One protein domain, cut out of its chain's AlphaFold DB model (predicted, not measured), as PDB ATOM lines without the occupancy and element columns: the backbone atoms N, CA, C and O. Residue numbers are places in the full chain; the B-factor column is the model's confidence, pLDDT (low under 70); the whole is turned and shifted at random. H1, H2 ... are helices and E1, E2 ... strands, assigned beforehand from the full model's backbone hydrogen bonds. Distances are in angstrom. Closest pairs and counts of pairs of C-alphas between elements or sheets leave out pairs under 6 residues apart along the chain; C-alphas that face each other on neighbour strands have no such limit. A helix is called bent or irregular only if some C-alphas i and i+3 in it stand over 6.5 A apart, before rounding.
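What this domain is: This is residues 23 to 133 of the 136 residues of an uncharacterized protein of Microbacterium sp. Leaf203 (UniProt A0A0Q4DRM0). Picture a strongly twisted sheet of three strands whose first hairpin, E1 and E2, runs on past E3 as a two-stranded arm, while helices H3b and H4 cover one face of the sheet. H3a, the other arm of the bent helix H3, packs on H4, and H2 packs on H3a, away from the sheet. The printed part has 111 residues, three named strands and then four named helices, in the order E1 E2 E3 H1 H2 H3 H4; the antiparallel sheet has the order E1 - E2 - E3, and the class is mixed, helices and strands. It is compact, with a radius of gyration of the C-alphas of 14.9 A, and spans 44 by 31 by 26 A.

Where its parts are: Find C-alpha 23 at (-10.265, -27.463, 33.280); from there E1 runs 31.2 A to residue 34, bending by 51 degrees at residue 26. E2, residues 40 to 54, runs 31.3 A and bends by 88 degrees at residue 46. E3 is residues 58 to 65, 23.1 A. Next come H1, residues 66 to 69, 5.4 A, and H2, residues 72 to 82, 15.4 A. H3, residues 87 to 108, was assigned as one helix by its hydrogen bonds but is bent, with C-alphas 97 and 100 9.5 A apart. Its arms are H3a, residues 87 to 97, 15.9 A, and H3b, residues 100 to 108, 14.0 A. Both are irregular: C-alphas 88 and 91 are 6.9 A apart, C-alphas 100 and 103 7.1 A. H4, residues 118 to 132, runs 21.1 A to C-alpha 132 at (-17.874, -27.872, 34.342).

How they stand to each other: Start at the sheet, a meander, each strand the antiparallel neighbour of the one before. Between E1 and E2, N 24 and O 49 are 2.9 A apart; between E2 and E3, N 50 and O 62 are 2.8 A apart, both within hydrogen-bond range. H3b and H4 are on the same face, making two layers, sheet and helices. H4, at a height of 9.1 A over the sheet, is over E2 and runs across the strands, at 68 degrees to E2 on the local plane. H3a touches H4, closest at the C-alphas of Leu 94 and Val 125, 6.3 A, at a steep tilt of 45 degrees, the same way. H2 and H3a form a helical hairpin, closest at the C-alphas of Val 81 and Ala 87, 5.7 A. H1 stands at the sheet's level, 2.9 A. Each O i to N i+4 pair is within hydrogen-bond range in H2 and H4, 5 of 7 in H3a and 4 of 5 in H3b; H1 is too short for such a pair.

The domain as a whole: The two C-alphas farthest apart, Asn 37 and Asp 83, are 46.5 A apart. The printed part has no cut and no long link. Mean pLDDT of the printed part is 91.4, and no printed residue is under 70.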
ATOM      1  N   VAL A  23      -9.563 -28.467  32.474       93.56
ATOM      2  CA  VAL A  23     -10.265 -27.463  33.280       93.56
ATOM      3  C   VAL A  23      -9.281 -26.838  34.257       93.56
ATOM      4  O   VAL A  23      -8.664 -27.540  35.060       93.56
ATOM      5  N   GLU A  24      -9.144 -25.519  34.198       95.06
ATOM      6  CA  GLU A  24      -8.259 -24.734  35.058       95.06
ATOM      7  C   GLU A  24      -9.073 -23.665  35.785       95.06
ATOM      8  O   GLU A  24      -9.936 -23.029  35.187       95.06
ATOM      9  N   LYS A  25      -8.808 -23.450  37.078       95.06
ATOM     10  CA  LYS A  25      -9.392 -22.317  37.808       95.06
ATOM     11  C   LYS A  25      -8.665 -21.042  37.408       95.06
ATOM     12  O   LYS A  25      -7.435 -21.020  37.428       95.06
ATOM     13  N   VAL A  26      -9.421 -20.007  37.077       96.69
ATOM     14  CA  VAL A  26      -8.897 -18.713  36.634       96.69
ATOM     15  C   VAL A  26      -9.727 -17.583  37.227       96.69
ATOM     16  O   VAL A  26     -10.885 -17.783  37.588       96.69
ATOM     17  N   ASP A  27      -9.129 -16.401  37.295       96.88
ATOM     18  CA  ASP A  27      -9.841 -15.156  37.552       96.88
ATOM     19  C   ASP A  27     -10.199 -14.521  36.199       96.88
ATOM     20  O   ASP A  27      -9.330 -14.369  35.340       96.88
ATOM     21  N   ILE A  28     -11.477 -14.195  36.000       95.31
ATOM     22  CA  ILE A  28     -12.042 -13.682  34.745       95.31
ATOM     23  C   ILE A  28     -12.425 -12.217  34.944       95.31
ATOM     24  O   ILE A  28     -13.094 -11.871  35.918       95.31
ATOM     25  N   GLU A  29     -12.027 -11.355  34.011       93.69
ATOM     26  CA  GLU A  29     -12.474  -9.963  33.964       93.69
ATOM     27  C   GLU A  29     -13.801  -9.877  33.206       93.69
ATOM     28  O   GLU A  29     -13.866 -10.145  32.007       93.69
ATOM     29  N   LEU A  30     -14.870  -9.508  33.910       91.69
ATOM     30  CA  LEU A  30     -16.197  -9.314  33.333       91.69
ATOM     31  C   LEU A  30     -16.574  -7.835  33.298       91.69
ATOM     32  O   LEU A  30     -16.167  -7.095  34.193       91.69
ATOM     33  N   PRO A  31     -17.394  -7.398  32.327       90.94
ATOM     34  CA  PRO A  31     -17.941  -6.046  32.320       90.94
ATOM     35  C   PRO A  31     -18.751  -5.767  33.594       90.94
ATOM     36  O   PRO A  31     -19.584  -6.582  33.993       90.94
ATOM     37  N   ASP A  32     -18.546  -4.595  34.192       91.44
ATOM     38  CA  ASP A  32     -19.245  -4.124  35.397       91.44
ATOM     39  C   ASP A  32     -19.808  -2.709  35.201       91.44
ATOM     40  O   ASP A  32     -19.590  -1.784  35.980       91.44
ATOM     41  N   GLY A  33     -20.516  -2.525  34.086       89.56
ATOM     42  CA  GLY A  33     -21.127  -1.249  33.732       89.56
ATOM     43  C   GLY A  33     -20.114  -0.186  33.301       89.56
ATOM     44  O   GLY A  33     -19.080  -0.483  32.699       89.56
ATOM     45  N   THR A  34     -20.463   1.072  33.552       91.19
ATOM     46  CA  THR A  34     -19.644   2.246  33.238       91.19
ATOM     47  C   THR A  34     -19.561   3.152  34.454       91.19
ATOM     48  O   THR A  34     -20.534   3.249  35.204       91.19
ATOM     49  N   ASP A  35     -18.437   3.835  34.635       90.56
ATOM     50  CA  ASP A  35     -18.298   4.829  35.700       90.56
ATOM     51  C   ASP A  35     -19.036   6.149  35.389       90.56
ATOM     52  O   ASP A  35     -19.688   6.300  34.351       90.56
ATOM     53  N   ASP A  36     -18.921   7.124  36.297       91.06
ATOM     54  CA  ASP A  36     -19.530   8.455  36.159       91.06
ATOM     55  C   ASP A  36     -19.039   9.230  34.917       91.06
ATOM     56  O   ASP A  36     -19.702  10.172  34.475       91.06
ATOM     57  N   ASN A  37     -17.897   8.839  34.340       88.88
ATOM     58  CA  ASN A  37     -17.339   9.428  33.121       88.88
ATOM     59  C   ASN A  37     -17.777   8.677  31.852       88.88
ATOM     60  O   ASN A  37     -17.516   9.146  30.743       88.88
ATOM     61  N   GLY A  38     -18.482   7.552  32.000       89.19
ATOM     62  CA  GLY A  38     -18.897   6.684  30.904       89.19
ATOM     63  C   GLY A  38     -17.818   5.694  30.459       89.19
ATOM     64  O   GLY A  38     -17.995   5.055  29.419       89.19
ATOM     65  N   ASP A  39     -16.728   5.551  31.215       91.88
ATOM     66  CA  ASP A  39     -15.668   4.599  30.900       91.88
ATOM     67  C   ASP A  39     -16.098   3.176  31.310       91.88
ATOM     68  O   ASP A  39     -16.649   2.998  32.402       91.88
ATOM     69  N   PRO A  40     -15.880   2.148  30.460       91.31
ATOM     70  CA  PRO A  40     -16.207   0.765  30.793       91.31
ATOM     71  C   PRO A  40     -15.437   0.311  32.027       91.31
ATOM     72  O   PRO A  40     -14.215   0.450  32.089       91.31
ATOM     73  N   GLN A  41     -16.152  -0.282  32.973       92.81
ATOM     74  CA  GLN A  41     -15.556  -0.894  34.151       92.81
ATOM     75  C   GLN A  41     -15.560  -2.410  34.011       92.81
ATOM     76  O   GLN A  41     -16.404  -2.993  33.322       92.81
ATOM     77  N   THR A  42     -14.597  -3.044  34.669       94.00
ATOM     78  CA  THR A  42     -14.525  -4.496  34.785       94.00
ATOM     79  C   THR A  42     -14.443  -4.900  36.245       94.00
ATOM     80  O   THR A  42     -13.886  -4.192  37.085       94.00
ATOM     81  N   ARG A  43     -14.990  -6.074  36.549       94.31
ATOM     82  CA  ARG A  43     -14.817  -6.749  37.830       94.31
ATOM     83  C   ARG A  43     -14.159  -8.096  37.616       94.31
ATOM     84  O   ARG A  43     -14.427  -8.785  36.635       94.31
ATOM     85  N   THR A  44     -13.320  -8.479  38.562       96.25
ATOM     86  CA  THR A  44     -12.679  -9.789  38.568       96.25
ATOM     87  C   THR A  44     -13.557 -10.780  39.320       96.25
ATOM     88  O   THR A  44     -13.936 -10.529  40.466       96.25
ATOM     89  N   VAL A  45     -13.869 -11.907  38.689       95.44
ATOM     90  CA  VAL A  45     -14.655 -12.992  39.287       95.44
ATOM     91  C   VAL A  45     -13.931 -14.328  39.158       95.44
ATOM     92  O   VAL A  45     -13.219 -14.537  38.176       95.44
ATOM     93  N   PRO A  46     -14.124 -15.261  40.102       96.56
ATOM     94  CA  PRO A  46     -13.634 -16.618  39.925       96.56
ATOM     95  C   PRO A  46     -14.386 -17.320  38.788       96.56
ATOM     96  O   PRO A  46     -15.591 -17.134  38.584       96.56
ATOM     97  N   GLY A  47     -13.676 -18.175  38.068       95.00
ATOM     98  CA  GLY A  47     -14.265 -19.033  37.058       95.00
ATOM     99  C   GLY A  47     -13.327 -20.138  36.610       95.00
ATOM    100  O   GLY A  47     -12.362 -20.514  37.289       95.00
ATOM    101  N   ARG A  48     -13.646 -20.705  35.449       95.69
ATOM    102  CA  ARG A  48     -12.941 -21.858  34.895       95.69
ATOM    103  C   ARG A  48     -12.619 -21.639  33.435       95.69
ATOM    104  O   ARG A  48     -13.494 -21.276  32.659       95.69
ATOM    105  N   ARG A  49     -11.382 -21.931  33.053       96.69
ATOM    106  CA  ARG A  49     -10.972 -22.048  31.659       96.69
ATOM    107  C   ARG A  49     -11.067 -23.508  31.247       96.69
ATOM    108  O   ARG A  49     -10.474 -24.370  31.894       96.69
ATOM    109  N   VAL A  50     -11.815 -23.777  30.183       96.06
ATOM    110  CA  VAL A  50     -12.023 -25.118  29.637       96.06
ATOM    111  C   VAL A  50     -11.486 -25.186  28.215       96.06
ATOM    112  O   VAL A  50     -11.964 -24.472  27.336       96.06
ATOM    113  N   THR A  51     -10.519 -26.068  27.966       96.50
ATOM    114  CA  THR A  51     -10.031 -26.343  26.607       96.50
ATOM    115  C   THR A  51     -10.949 -27.353  25.925       96.50
ATOM    116  O   THR A  51     -11.022 -28.509  26.347       96.50
ATOM    117  N   MET A  52     -11.606 -26.932  24.845       94.69
ATOM    118  CA  MET A  52     -12.632 -27.687  24.120       94.69
ATOM    119  C   MET A  52     -12.217 -27.970  22.671       94.69
ATOM    120  O   MET A  52     -11.540 -27.137  22.068       94.69
ATOM    121  N   PRO A  53     -12.626 -29.100  22.067       93.00
ATOM    122  CA  PRO A  53     -12.335 -29.391  20.670       93.00
ATOM    123  C   PRO A  53     -13.258 -28.586  19.745       93.00
ATOM    124  O   PRO A  53     -14.390 -28.257  20.103       93.00
ATOM    125  N   VAL A  54     -12.789 -28.281  18.531       90.56
ATOM    126  CA  VAL A  54     -13.564 -27.516  17.536       90.56
ATOM    127  C   VAL A  54     -13.621 -28.220  16.182       90.56
ATOM    128  O   VAL A  54     -12.817 -29.103  15.884       90.56
ATOM    129  N   THR A  55     -14.589 -27.838  15.345       84.56
ATOM    130  CA  THR A  55     -14.964 -28.582  14.127       84.56
ATOM    131  C   THR A  55     -13.849 -28.661  13.082       84.56
ATOM    132  O   THR A  55     -13.741 -29.661  12.376       84.56
ATOM    133  N   VAL A  56     -12.998 -27.636  12.980       78.75
ATOM    134  CA  VAL A  56     -11.853 -27.624  12.059       78.75
ATOM    135  C   VAL A  56     -10.571 -27.812  12.859       78.75
ATOM    136  O   VAL A  56      -9.906 -26.837  13.183       78.75
ATOM    137  N   GLY A  57     -10.268 -29.073  13.192       74.25
ATOM    138  CA  GLY A  57      -8.979 -29.543  13.714       74.25
ATOM    139  C   GLY A  57      -8.264 -28.556  14.637       74.25
ATOM    140  O   GLY A  57      -7.353 -27.854  14.204       74.25
ATOM    141  N   GLY A  58      -8.666 -28.507  15.902       88.44
ATOM    142  CA  GLY A  58      -8.076 -27.600  16.877       88.44
ATOM    143  C   GLY A  58      -8.830 -27.596  18.195       88.44
ATOM    144  O   GLY A  58      -9.718 -28.422  18.426       88.44
ATOM    145  N   THR A  59      -8.486 -26.628  19.034       94.94
ATOM    146  CA  THR A  59      -9.127 -26.390  20.323       94.94
ATOM    147  C   THR A  59      -9.417 -24.911  20.522       94.94
ATOM    148  O   THR A  59      -8.753 -24.059  19.931       94.94
ATOM    149  N   ILE A  60     -10.387 -24.616  21.376       95.62
ATOM    150  CA  ILE A  60     -10.660 -23.282  21.902       95.62
ATOM    151  C   ILE A  60     -10.625 -23.335  23.425       95.62
ATOM    152  O   ILE A  60     -11.153 -24.275  24.017       95.62
ATOM    153  N   ASP A  61     -10.007 -22.335  24.040       96.81
ATOM    154  CA  ASP A  61     -10.124 -22.114  25.476       96.81
ATOM    155  C   ASP A  61     -11.341 -21.230  25.727       96.81
ATOM    156  O   ASP A  61     -11.484 -20.175  25.111       96.81
ATOM    157  N   VAL A  62     -12.230 -21.695  26.599       96.56
ATOM    158  CA  VAL A  62     -13.459 -20.997  26.970       96.56
ATOM    159  C   VAL A  62     -13.422 -20.688  28.449       96.56
ATOM    160  O   VAL A  62     -13.299 -21.595  29.268       96.56
ATOM    161  N   GLU A  63     -13.559 -19.417  28.790       96.81
ATOM    162  CA  GLU A  63     -13.680 -18.981  30.176       96.81
ATOM    163  C   GLU A  63     -15.153 -18.922  30.587       96.81
ATOM    164  O   GLU A  63     -15.962 -18.278  29.924       96.81
ATOM    165  N   VAL A  64     -15.508 -19.618  31.662       96.06
ATOM    166  CA  VAL A  64     -16.864 -19.666  32.214       96.06
ATOM    167  C   VAL A  64     -16.818 -19.155  33.652       96.06
ATOM    168  O   VAL A  64     -16.185 -19.798  34.496       96.06
ATOM    169  N   PRO A  65     -17.452 -18.007  33.951       95.31
ATOM    170  CA  PRO A  65     -17.588 -17.504  35.316       95.31
ATOM    171  C   PRO A  65     -18.320 -18.508  36.205       95.31
ATOM    172  O   PRO A  65     -19.322 -19.082  35.780       95.31
ATOM    173  N   ASP A  66     -17.876 -18.698  37.451       93.25
ATOM    174  CA  ASP A  66     -18.573 -19.609  38.373       93.25
ATOM    175  C   ASP A  66     -20.009 -19.115  38.654       93.25
ATOM    176  O   ASP A  66     -20.930 -19.917  38.778       93.25
ATOM    177  N   GLU A  67     -20.229 -17.797  38.661       92.62
ATOM    178  CA  GLU A  67     -21.561 -17.186  38.783       92.62
ATOM    179  C   GLU A  67     -22.496 -17.483  37.597       92.62
ATOM    180  O   GLU A  67     -23.709 -17.491  37.778       92.62
ATOM    181  N   ALA A  68     -21.968 -17.796  36.405       92.19
ATOM    182  CA  ALA A  68     -22.797 -18.210  35.272       92.19
ATOM    183  C   ALA A  68     -23.404 -19.606  35.499       92.19
ATOM    184  O   ALA A  68     -24.438 -19.936  34.925       92.19
ATOM    185  N   LEU A  69     -22.782 -20.432  36.348       87.88
ATOM    186  CA  LEU A  69     -23.322 -21.734  36.751       87.88
ATOM    187  C   LEU A  69     -24.384 -21.616  37.856       87.88
ATOM    188  O   LEU A  69     -25.162 -22.552  38.034       87.88
ATOM    189  N   ASP A  70     -24.418 -20.489  38.574       88.81
ATOM    190  CA  ASP A  70     -25.408 -20.165  39.615       88.81
ATOM    191  C   ASP A  70     -26.566 -19.294  39.076       88.81
ATOM    192  O   ASP A  70     -27.415 -18.811  39.823       88.81
ATOM    193  N   ASP A  71     -26.623 -19.080  37.757       90.38
ATOM    194  CA  ASP A  71     -27.706 -18.342  37.107       90.38
ATOM    195  C   ASP A  71     -28.960 -19.220  36.968       90.38
ATOM    196  O   ASP A  71     -28.959 -20.285  36.342       90.38
ATOM    197  N   PHE A  72     -30.077 -18.737  37.512       91.12
ATOM    198  CA  PHE A  72     -31.366 -19.418  37.450       91.12
ATOM    199  C   PHE A  72     -31.842 -19.649  36.007       91.12
ATOM    200  O   PHE A  72     -32.469 -20.670  35.722       91.12
ATOM    201  N   GLU A  73     -31.528 -18.737  35.082       92.75
ATOM    202  CA  GLU A  73     -31.882 -18.901  33.668       92.75
ATOM    203  C   GLU A  73     -31.041 -19.983  32.979       92.75
ATOM    204  O   GLU A  73     -31.531 -20.664  32.077       92.75
ATOM    205  N   VAL A  74     -29.790 -20.176  33.407       90.81
ATOM    206  CA  VAL A  74     -28.945 -21.285  32.940       90.81
ATOM    207  C   VAL A  74     -29.529 -22.615  33.404       90.81
ATOM    208  O   VAL A  74     -29.637 -23.543  32.604       90.81
ATOM    209  N   LEU A  75     -29.980 -22.699  34.658       88.19
ATOM    210  CA  LEU A  75     -30.641 -23.893  35.192       88.19
ATOM    211  C   LEU A  75     -31.953 -24.222  34.453       88.19
ATOM    212  O   LEU A  75     -32.212 -25.394  34.172       88.19
ATOM    213  N   ASP A  76     -32.752 -23.210  34.100       90.12
ATOM    214  CA  ASP A  76     -33.985 -23.389  33.317       90.12
ATOM    215  C   ASP A  76     -33.697 -23.890  31.893       90.12
ATOM    216  O   ASP A  76     -34.299 -24.866  31.439       90.12
ATOM    217  N   ASP A  77     -32.719 -23.292  31.205       90.12
ATOM    218  CA  ASP A  77     -32.327 -23.736  29.866       90.12
ATOM    219  C   ASP A  77     -31.754 -25.167  29.889       90.12
ATOM    220  O   ASP A  77     -32.059 -25.961  28.997       90.12
ATOM    221  N   ILE A  78     -30.978 -25.541  30.916       85.81
ATOM    222  CA  ILE A  78     -30.481 -26.918  31.092       85.81
ATOM    223  C   ILE A  78     -31.644 -27.897  31.232       85.81
ATOM    224  O   ILE A  78     -31.658 -28.934  30.564       85.81
ATOM    225  N   ARG A  79     -32.624 -27.568  32.080       87.56
ATOM    226  CA  ARG A  79     -33.815 -28.395  32.274       87.56
ATOM    227  C   ARG A  79     -34.574 -28.580  30.961       87.56
ATOM    228  O   ARG A  79     -34.894 -29.709  30.608       87.56
ATOM    229  N   ALA A  80     -34.821 -27.506  30.215       88.00
ATOM    230  CA  ALA A  80     -35.520 -27.578  28.934       88.00
ATOM    231  C   ALA A  80     -34.767 -28.447  27.904       88.00
ATOM    232  O   ALA A  80     -35.378 -29.207  27.150       88.00
ATOM    233  N   VAL A  81     -33.431 -28.387  27.890       85.56
ATOM    234  CA  VAL A  81     -32.611 -29.232  27.010       85.56
ATOM    235  C   VAL A  81     -32.669 -30.709  27.421       85.56
ATOM    236  O   VAL A  81     -32.776 -31.566  26.545       85.56
ATOM    237  N   GLN A  82     -32.578 -31.023  28.717       82.00
ATOM    238  CA  GLN A  82     -32.494 -32.408  29.203       82.00
ATOM    239  C   GLN A  82     -33.858 -33.101  29.321       82.00
ATOM    240  O   GLN A  82     -33.999 -34.245  28.891       82.00
ATOM    241  N   ASP A  83     -34.855 -32.415  29.877       86.06
ATOM    242  CA  ASP A  83     -36.161 -32.997  30.194       86.06
ATOM    243  C   ASP A  83     -37.123 -32.870  29.006       86.06
ATOM    244  O   ASP A  83     -37.745 -33.851  28.585       86.06
ATOM    245  N   ASP A  84     -37.205 -31.674  28.416       86.75
ATOM    246  CA  ASP A  84     -38.157 -31.369  27.340       86.75
ATOM    247  C   ASP A  84     -37.583 -31.652  25.940       86.75
ATOM    248  O   ASP A  84     -38.298 -31.568  24.940       86.75
ATOM    249  N   ASN A  85     -36.302 -32.038  25.858       82.38
ATOM    250  CA  ASN A  85     -35.559 -32.247  24.611       82.38
ATOM    251  C   ASN A  85     -35.596 -31.017  23.679       82.38
ATOM    252  O   ASN A  85     -35.527 -31.143  22.450       82.38
ATOM    253  N   ASP A  86     -35.699 -29.811  24.250       86.25
ATOM    254  CA  ASP A  86     -35.779 -28.566  23.494       86.25
ATOM    255  C   ASP A  86     -34.384 -28.070  23.091       86.25
ATOM    256  O   ASP A  86     -33.778 -27.185  23.700       86.25
ATOM    257  N   ALA A  87     -33.871 -28.626  21.992       83.81
ATOM    258  CA  ALA A  87     -32.587 -28.230  21.415       83.81
ATOM    259  C   ALA A  87     -32.531 -26.745  20.993       83.81
ATOM    260  O   ALA A  87     -31.439 -26.217  20.766       83.81
ATOM    261  N   SER A  88     -33.671 -26.046  20.893       88.38
ATOM    262  CA  SER A  88     -33.693 -24.622  20.542       88.38
ATOM    263  C   SER A  88     -33.138 -23.717  21.650       88.38
ATOM    264  O   SER A  88     -32.756 -22.582  21.362       88.38
ATOM    265  N   ARG A  89     -33.007 -24.234  22.882       90.81
ATOM    266  CA  ARG A  89     -32.390 -23.550  24.031       90.81
ATOM    267  C   ARG A  89     -30.862 -23.609  24.054       90.81
ATOM    268  O   ARG A  89     -30.223 -22.822  24.746       90.81
ATOM    269  N   LEU A  90     -30.235 -24.483  23.267       90.19
ATOM    270  CA  LEU A  90     -28.772 -24.628  23.259       90.19
ATOM    271  C   LEU A  90     -28.013 -23.323  22.937       90.19
ATOM    272  O   LEU A  90     -27.016 -23.047  23.605       90.19
ATOM    273  N   PRO A  91     -28.439 -22.482  21.970       91.50
ATOM    274  CA  PRO A  91     -27.763 -21.214  21.704       91.50
ATOM    275  C   PRO A  91     -27.874 -20.211  22.857       91.50
ATOM    276  O   PRO A  91     -26.913 -19.484  23.117       91.50
ATOM    277  N   SER A  92     -29.021 -20.149  23.546       92.56
ATOM    278  CA  SER A  92     -29.207 -19.245  24.688       92.56
ATOM    279  C   SER A  92     -28.409 -19.715  25.899       92.56
ATOM    280  O   SER A  92     -27.734 -18.894  26.522       92.56
ATOM    281  N   LEU A  93     -28.393 -21.026  26.149       91.94
ATOM    282  CA  LEU A  93     -27.566 -21.657  27.171       91.94
ATOM    283  C   LEU A  93     -26.080 -21.363  26.941       91.94
ATOM    284  O   LEU A  93     -25.410 -20.826  27.820       91.94
ATOM    285  N   LEU A  94     -25.576 -21.633  25.730       93.31
ATOM    286  CA  LEU A  94     -24.180 -21.366  25.386       93.31
ATOM    287  C   LEU A  94     -23.829 -19.891  25.596       93.31
ATOM    288  O   LEU A  94     -22.785 -19.588  26.163       93.31
ATOM    289  N   ARG A  95     -24.700 -18.970  25.163       94.50
ATOM    290  CA  ARG A  95     -24.458 -17.529  25.295       94.50
ATOM    291  C   ARG A  95     -24.366 -17.072  26.748       94.50
ATOM    292  O   ARG A  95     -23.549 -16.203  27.026       94.50
ATOM    293  N   ARG A  96     -25.168 -17.640  27.654       93.38
ATOM    294  CA  ARG A  96     -25.089 -17.320  29.088       93.38
ATOM    295  C   ARG A  96     -23.827 -17.879  29.739       93.38
ATOM    296  O   ARG A  96     -23.213 -17.185  30.534       93.38
ATOM    297  N   LEU A  97     -23.401 -19.079  29.344       92.88
ATOM    298  CA  LEU A  97     -22.191 -19.702  29.892       92.88
ATOM    299  C   LEU A  97     -20.906 -18.959  29.508       92.88
ATOM    300  O   LEU A  97     -20.021 -18.800  30.340       92.88
ATOM    301  N   VAL A  98     -20.778 -18.533  28.248       94.12
ATOM    302  CA  VAL A  98     -19.492 -18.031  27.714       94.12
ATOM    303  C   VAL A  98     -19.461 -16.515  27.495       94.12
ATOM    304  O   VAL A  98     -18.417 -15.961  27.143       94.12
ATOM    305  N   GLY A  99     -20.606 -15.843  27.654       93.06
ATOM    306  CA  GLY A  99     -20.740 -14.396  27.513       93.06
ATOM    307  C   GLY A  99     -20.214 -13.876  26.173       93.06
ATOM    308  O   GLY A  99     -20.624 -14.324  25.095       93.06
ATOM    309  N   ASP A 100     -19.278 -12.932  26.238       93.12
ATOM    310  CA  ASP A 100     -18.723 -12.240  25.071       93.12
ATOM    311  C   ASP A 100     -17.961 -13.167  24.109       93.12
ATOM    312  O   ASP A 100     -17.938 -12.923  22.897       93.12
ATOM    313  N   GLN A 101     -17.445 -14.299  24.601       95.31
ATOM    314  CA  GLN A 101     -16.755 -15.309  23.785       95.31
ATOM    315  C   GLN A 101     -17.703 -16.051  22.830       95.31
ATOM    316  O   GLN A 101     -17.254 -16.794  21.956       95.31
ATOM    317  N   TYR A 102     -19.021 -15.856  22.944       96.00
ATOM    318  CA  TYR A 102     -20.031 -16.605  22.191       96.00
ATOM    319  C   TYR A 102     -19.779 -16.597  20.681       96.00
ATOM    320  O   TYR A 102     -19.904 -17.621  20.004       96.00
ATOM    321  N   ARG A 103     -19.388 -15.445  20.126       95.31
ATOM    322  CA  ARG A 103     -19.111 -15.327  18.687       95.31
ATOM    323  C   ARG A 103     -17.850 -16.077  18.271       95.31
ATOM    324  O   ARG A 103     -17.840 -16.639  17.174       95.31
ATOM    325  N   ASP A 104     -16.833 -16.100  19.120       95.62
ATOM    326  CA  ASP A 104     -15.584 -16.812  18.862       95.62
ATOM    327  C   ASP A 104     -15.781 -18.321  18.961       95.62
ATOM    328  O   ASP A 104     -15.338 -19.049  18.072       95.62
ATOM    329  N   VAL A 105     -16.572 -18.778  19.935       95.69
ATOM    330  CA  VAL A 105     -17.013 -20.174  20.027       95.69
ATOM    331  C   VAL A 105     -17.774 -20.581  18.766       95.69
ATOM    332  O   VAL A 105     -17.396 -21.546  18.102       95.69
ATOM    333  N   LEU A 106     -18.794 -19.818  18.354       95.06
ATOM    334  CA  LEU A 106     -19.522 -20.120  17.117       95.06
ATOM    335  C   LEU A 106     -18.607 -20.113  15.893       95.06
ATOM    336  O   LEU A 106     -18.784 -20.932  14.997       95.06
ATOM    337  N   LYS A 107     -17.646 -19.188  15.824       95.19
ATOM    338  CA  LYS A 107     -16.671 -19.129  14.732       95.19
ATOM    339  C   LYS A 107     -15.799 -20.381  14.702       95.19
ATOM    340  O   LYS A 107     -15.567 -20.896  13.612       95.19
ATOM    341  N   ALA A 108     -15.358 -20.870  15.856       94.50
ATOM    342  CA  ALA A 108     -14.538 -22.069  15.957       94.50
ATOM    343  C   ALA A 108     -15.320 -23.346  15.599       94.50
ATOM    344  O   ALA A 108     -14.776 -24.262  14.986       94.50
ATOM    345  N   LEU A 109     -16.622 -23.374  15.893       94.69
ATOM    346  CA  LEU A 109     -17.529 -24.477  15.552       94.69
ATOM    347  C   LEU A 109     -18.044 -24.458  14.103       94.69
ATOM    348  O   LEU A 109     -18.817 -25.334  13.705       94.69
ATOM    349  N   LYS A 110     -17.678 -23.461  13.287       94.75
ATOM    350  CA  LYS A 110     -18.096 -23.439  11.880       94.75
ATOM    351  C   LYS A 110     -17.422 -24.572  11.119       94.75
ATOM    352  O   LYS A 110     -16.200 -24.657  11.059       94.75
ATOM    353  N   GLY A 111     -18.236 -25.395  10.468       91.44
ATOM    354  CA  GLY A 111     -17.755 -26.393   9.525       91.44
ATOM    355  C   GLY A 111     -17.297 -25.779   8.193       91.44
ATOM    356  O   GLY A 111     -17.386 -24.564   7.986       91.44
ATOM    357  N   PRO A 112     -16.880 -26.619   7.227       89.44
ATOM    358  CA  PRO A 112     -16.379 -26.173   5.920       89.44
ATOM    359  C   PRO A 112     -17.364 -25.314   5.111       89.44
ATOM    360  O   PRO A 112     -16.959 -24.518   4.271       89.44
ATOM    361  N   ASN A 113     -18.667 -25.453   5.368       90.44
ATOM    362  CA  ASN A 113     -19.731 -24.668   4.737       90.44
ATOM    363  C   ASN A 113     -19.996 -23.312   5.430       90.44
ATOM    364  O   ASN A 113     -20.966 -22.632   5.091       90.44
ATOM    365  N   GLY A 114     -19.185 -22.938   6.427       91.44
ATOM    366  CA  GLY A 114     -19.305 -21.689   7.181       91.44
ATOM    367  C   GLY A 114     -20.464 -21.648   8.183       91.44
ATOM    368  O   GLY A 114     -20.764 -20.575   8.714       91.44
ATOM    369  N   ARG A 115     -21.122 -22.785   8.445       93.19
ATOM    370  CA  ARG A 115     -22.254 -22.912   9.373       93.19
ATOM    371  C   ARG A 115     -21.875 -23.788  10.563       93.19
ATOM    372  O   ARG A 115     -21.065 -24.700  10.431       93.19
ATOM    373  N   VAL A 116     -22.501 -23.524  11.704       93.12
ATOM    374  CA  VAL A 116     -22.491 -24.434  12.855       93.12
ATOM    375  C   VAL A 116     -23.668 -25.386  12.678       93.12
ATOM    376  O   VAL A 116     -24.797 -24.933  12.478       93.12
ATOM    377  N   THR A 117     -23.412 -26.693  12.663       91.62
ATOM    378  CA  THR A 117     -24.489 -27.692  12.627       91.62
ATOM    379  C   THR A 117     -25.118 -27.816  14.011       91.62
ATOM    380  O   THR A 117     -24.452 -27.574  15.018       91.62
ATOM    381  N   THR A 118     -26.390 -28.220  14.073       88.81
ATOM    382  CA  THR A 118     -27.063 -28.494  15.353       88.81
ATOM    383  C   THR A 118     -26.269 -29.499  16.178       88.81
ATOM    384  O   THR A 118     -26.040 -29.253  17.351       88.81
ATOM    385  N   GLU A 119     -25.785 -30.568  15.539       88.44
ATOM    386  CA  GLU A 119     -24.964 -31.604  16.171       88.44
ATOM    387  C   GLU A 119     -23.677 -31.034  16.783       88.44
ATOM    388  O   GLU A 119     -23.437 -31.221  17.973       88.44
ATOM    389  N   ALA A 120     -22.886 -30.267  16.020       90.81
ATOM    390  CA  ALA A 120     -21.643 -29.682  16.525       90.81
ATOM    391  C   ALA A 120     -21.897 -28.718  17.693       90.81
ATOM    392  O   ALA A 120     -21.171 -28.745  18.685       90.81
ATOM    393  N   GLY A 121     -22.946 -27.894  17.592       90.38
ATOM    394  CA  GLY A 121     -23.357 -27.002  18.674       90.38
ATOM    395  C   GLY A 121     -23.806 -27.767  19.921       90.38
ATOM    396  O   GLY A 121     -23.351 -27.456  21.018       90.38
ATOM    397  N   SER A 122     -24.651 -28.791  19.761       88.12
ATOM    398  CA  SER A 122     -25.148 -29.595  20.881       88.12
ATOM    399  C   SER A 122     -24.036 -30.366  21.575       88.12
ATOM    400  O   SER A 122     -23.956 -30.324  22.797       88.12
ATOM    401  N   THR A 123     -23.147 -31.018  20.819       90.00
ATOM    402  CA  THR A 123     -22.021 -31.770  21.386       90.00
ATOM    403  C   THR A 123     -21.117 -30.846  22.183       90.00
ATOM    404  O   THR A 123     -20.802 -31.149  23.327       90.00
ATOM    405  N   PHE A 124     -20.780 -29.678  21.634       92.88
ATOM    406  CA  PHE A 124     -19.937 -28.716  22.333       92.88
ATOM    407  C   PHE A 124     -20.544 -28.248  23.660       92.88
ATOM    408  O   PHE A 124     -19.851 -28.229  24.672       92.88
ATOM    409  N   VAL A 125     -21.830 -27.879  23.666       91.31
ATOM    410  CA  VAL A 125     -22.517 -27.417  24.884       91.31
ATOM    411  C   VAL A 125     -22.571 -28.522  25.938       91.31
ATOM    412  O   VAL A 125     -22.282 -28.259  27.103       91.31
ATOM    413  N   MET A 126     -22.899 -29.750  25.534       86.56
ATOM    414  CA  MET A 126     -22.974 -30.890  26.449       86.56
ATOM    415  C   MET A 126     -21.605 -31.253  27.028       86.56
ATOM    416  O   MET A 126     -21.490 -31.451  28.234       86.56
ATOM    417  N   ASP A 127     -20.563 -31.286  26.195       90.88
ATOM    418  CA  ASP A 127     -19.198 -31.584  26.633       90.88
ATOM    419  C   ASP A 127     -18.658 -30.480  27.558       90.88
ATOM    420  O   ASP A 127     -18.018 -30.777  28.568       90.88
ATOM    421  N   LEU A 128     -18.951 -29.207  27.256       92.06
ATOM    422  CA  LEU A 128     -18.581 -28.073  28.106       92.06
ATOM    423  C   LEU A 128     -19.266 -28.183  29.470       92.06
ATOM    424  O   LEU A 128     -18.616 -28.066  30.506       92.06
ATOM    425  N   PHE A 129     -20.570 -28.458  29.484       85.75
ATOM    426  CA  PHE A 129     -21.324 -28.625  30.722       85.75
ATOM    427  C   PHE A 129     -20.831 -29.822  31.550       85.75
ATOM    428  O   PHE A 129     -20.668 -29.721  32.769       85.75
ATOM    429  N   ALA A 130     -20.530 -30.947  30.897       86.44
ATOM    430  CA  ALA A 130     -19.951 -32.118  31.547       86.44
ATOM    431  C   ALA A 130     -18.576 -31.807  32.166       86.44
ATOM    432  O   ALA A 130     -18.306 -32.229  33.289       86.44
ATOM    433  N   ALA A 131     -17.734 -31.022  31.487       90.12
ATOM    434  CA  ALA A 131     -16.439 -30.586  32.012       90.12
ATOM    435  C   ALA A 131     -16.567 -29.645  33.222       90.12
ATOM    436  O   ALA A 131     -15.728 -29.661  34.121       90.12
ATOM    437  N   LEU A 132     -17.615 -28.822  33.258       88.00
ATOM    438  CA  LEU A 132     -17.874 -27.872  34.342       88.00
ATOM    439  C   LEU A 132     -18.603 -28.503  35.537       88.00
ATOM    440  O   LEU A 132     -18.629 -27.920  36.625       88.00
ATOM    441  N   SER A 133     -19.192 -29.683  35.370       81.56
ATOM    442  CA  SER A 133     -19.915 -30.355  36.444       81.56
ATOM    443  C   SER A 133     -18.952 -30.765  37.572       81.56
ATOM    444  O   SER A 133     -17.937 -31.407  37.306       81.56
TER     445      SER A 133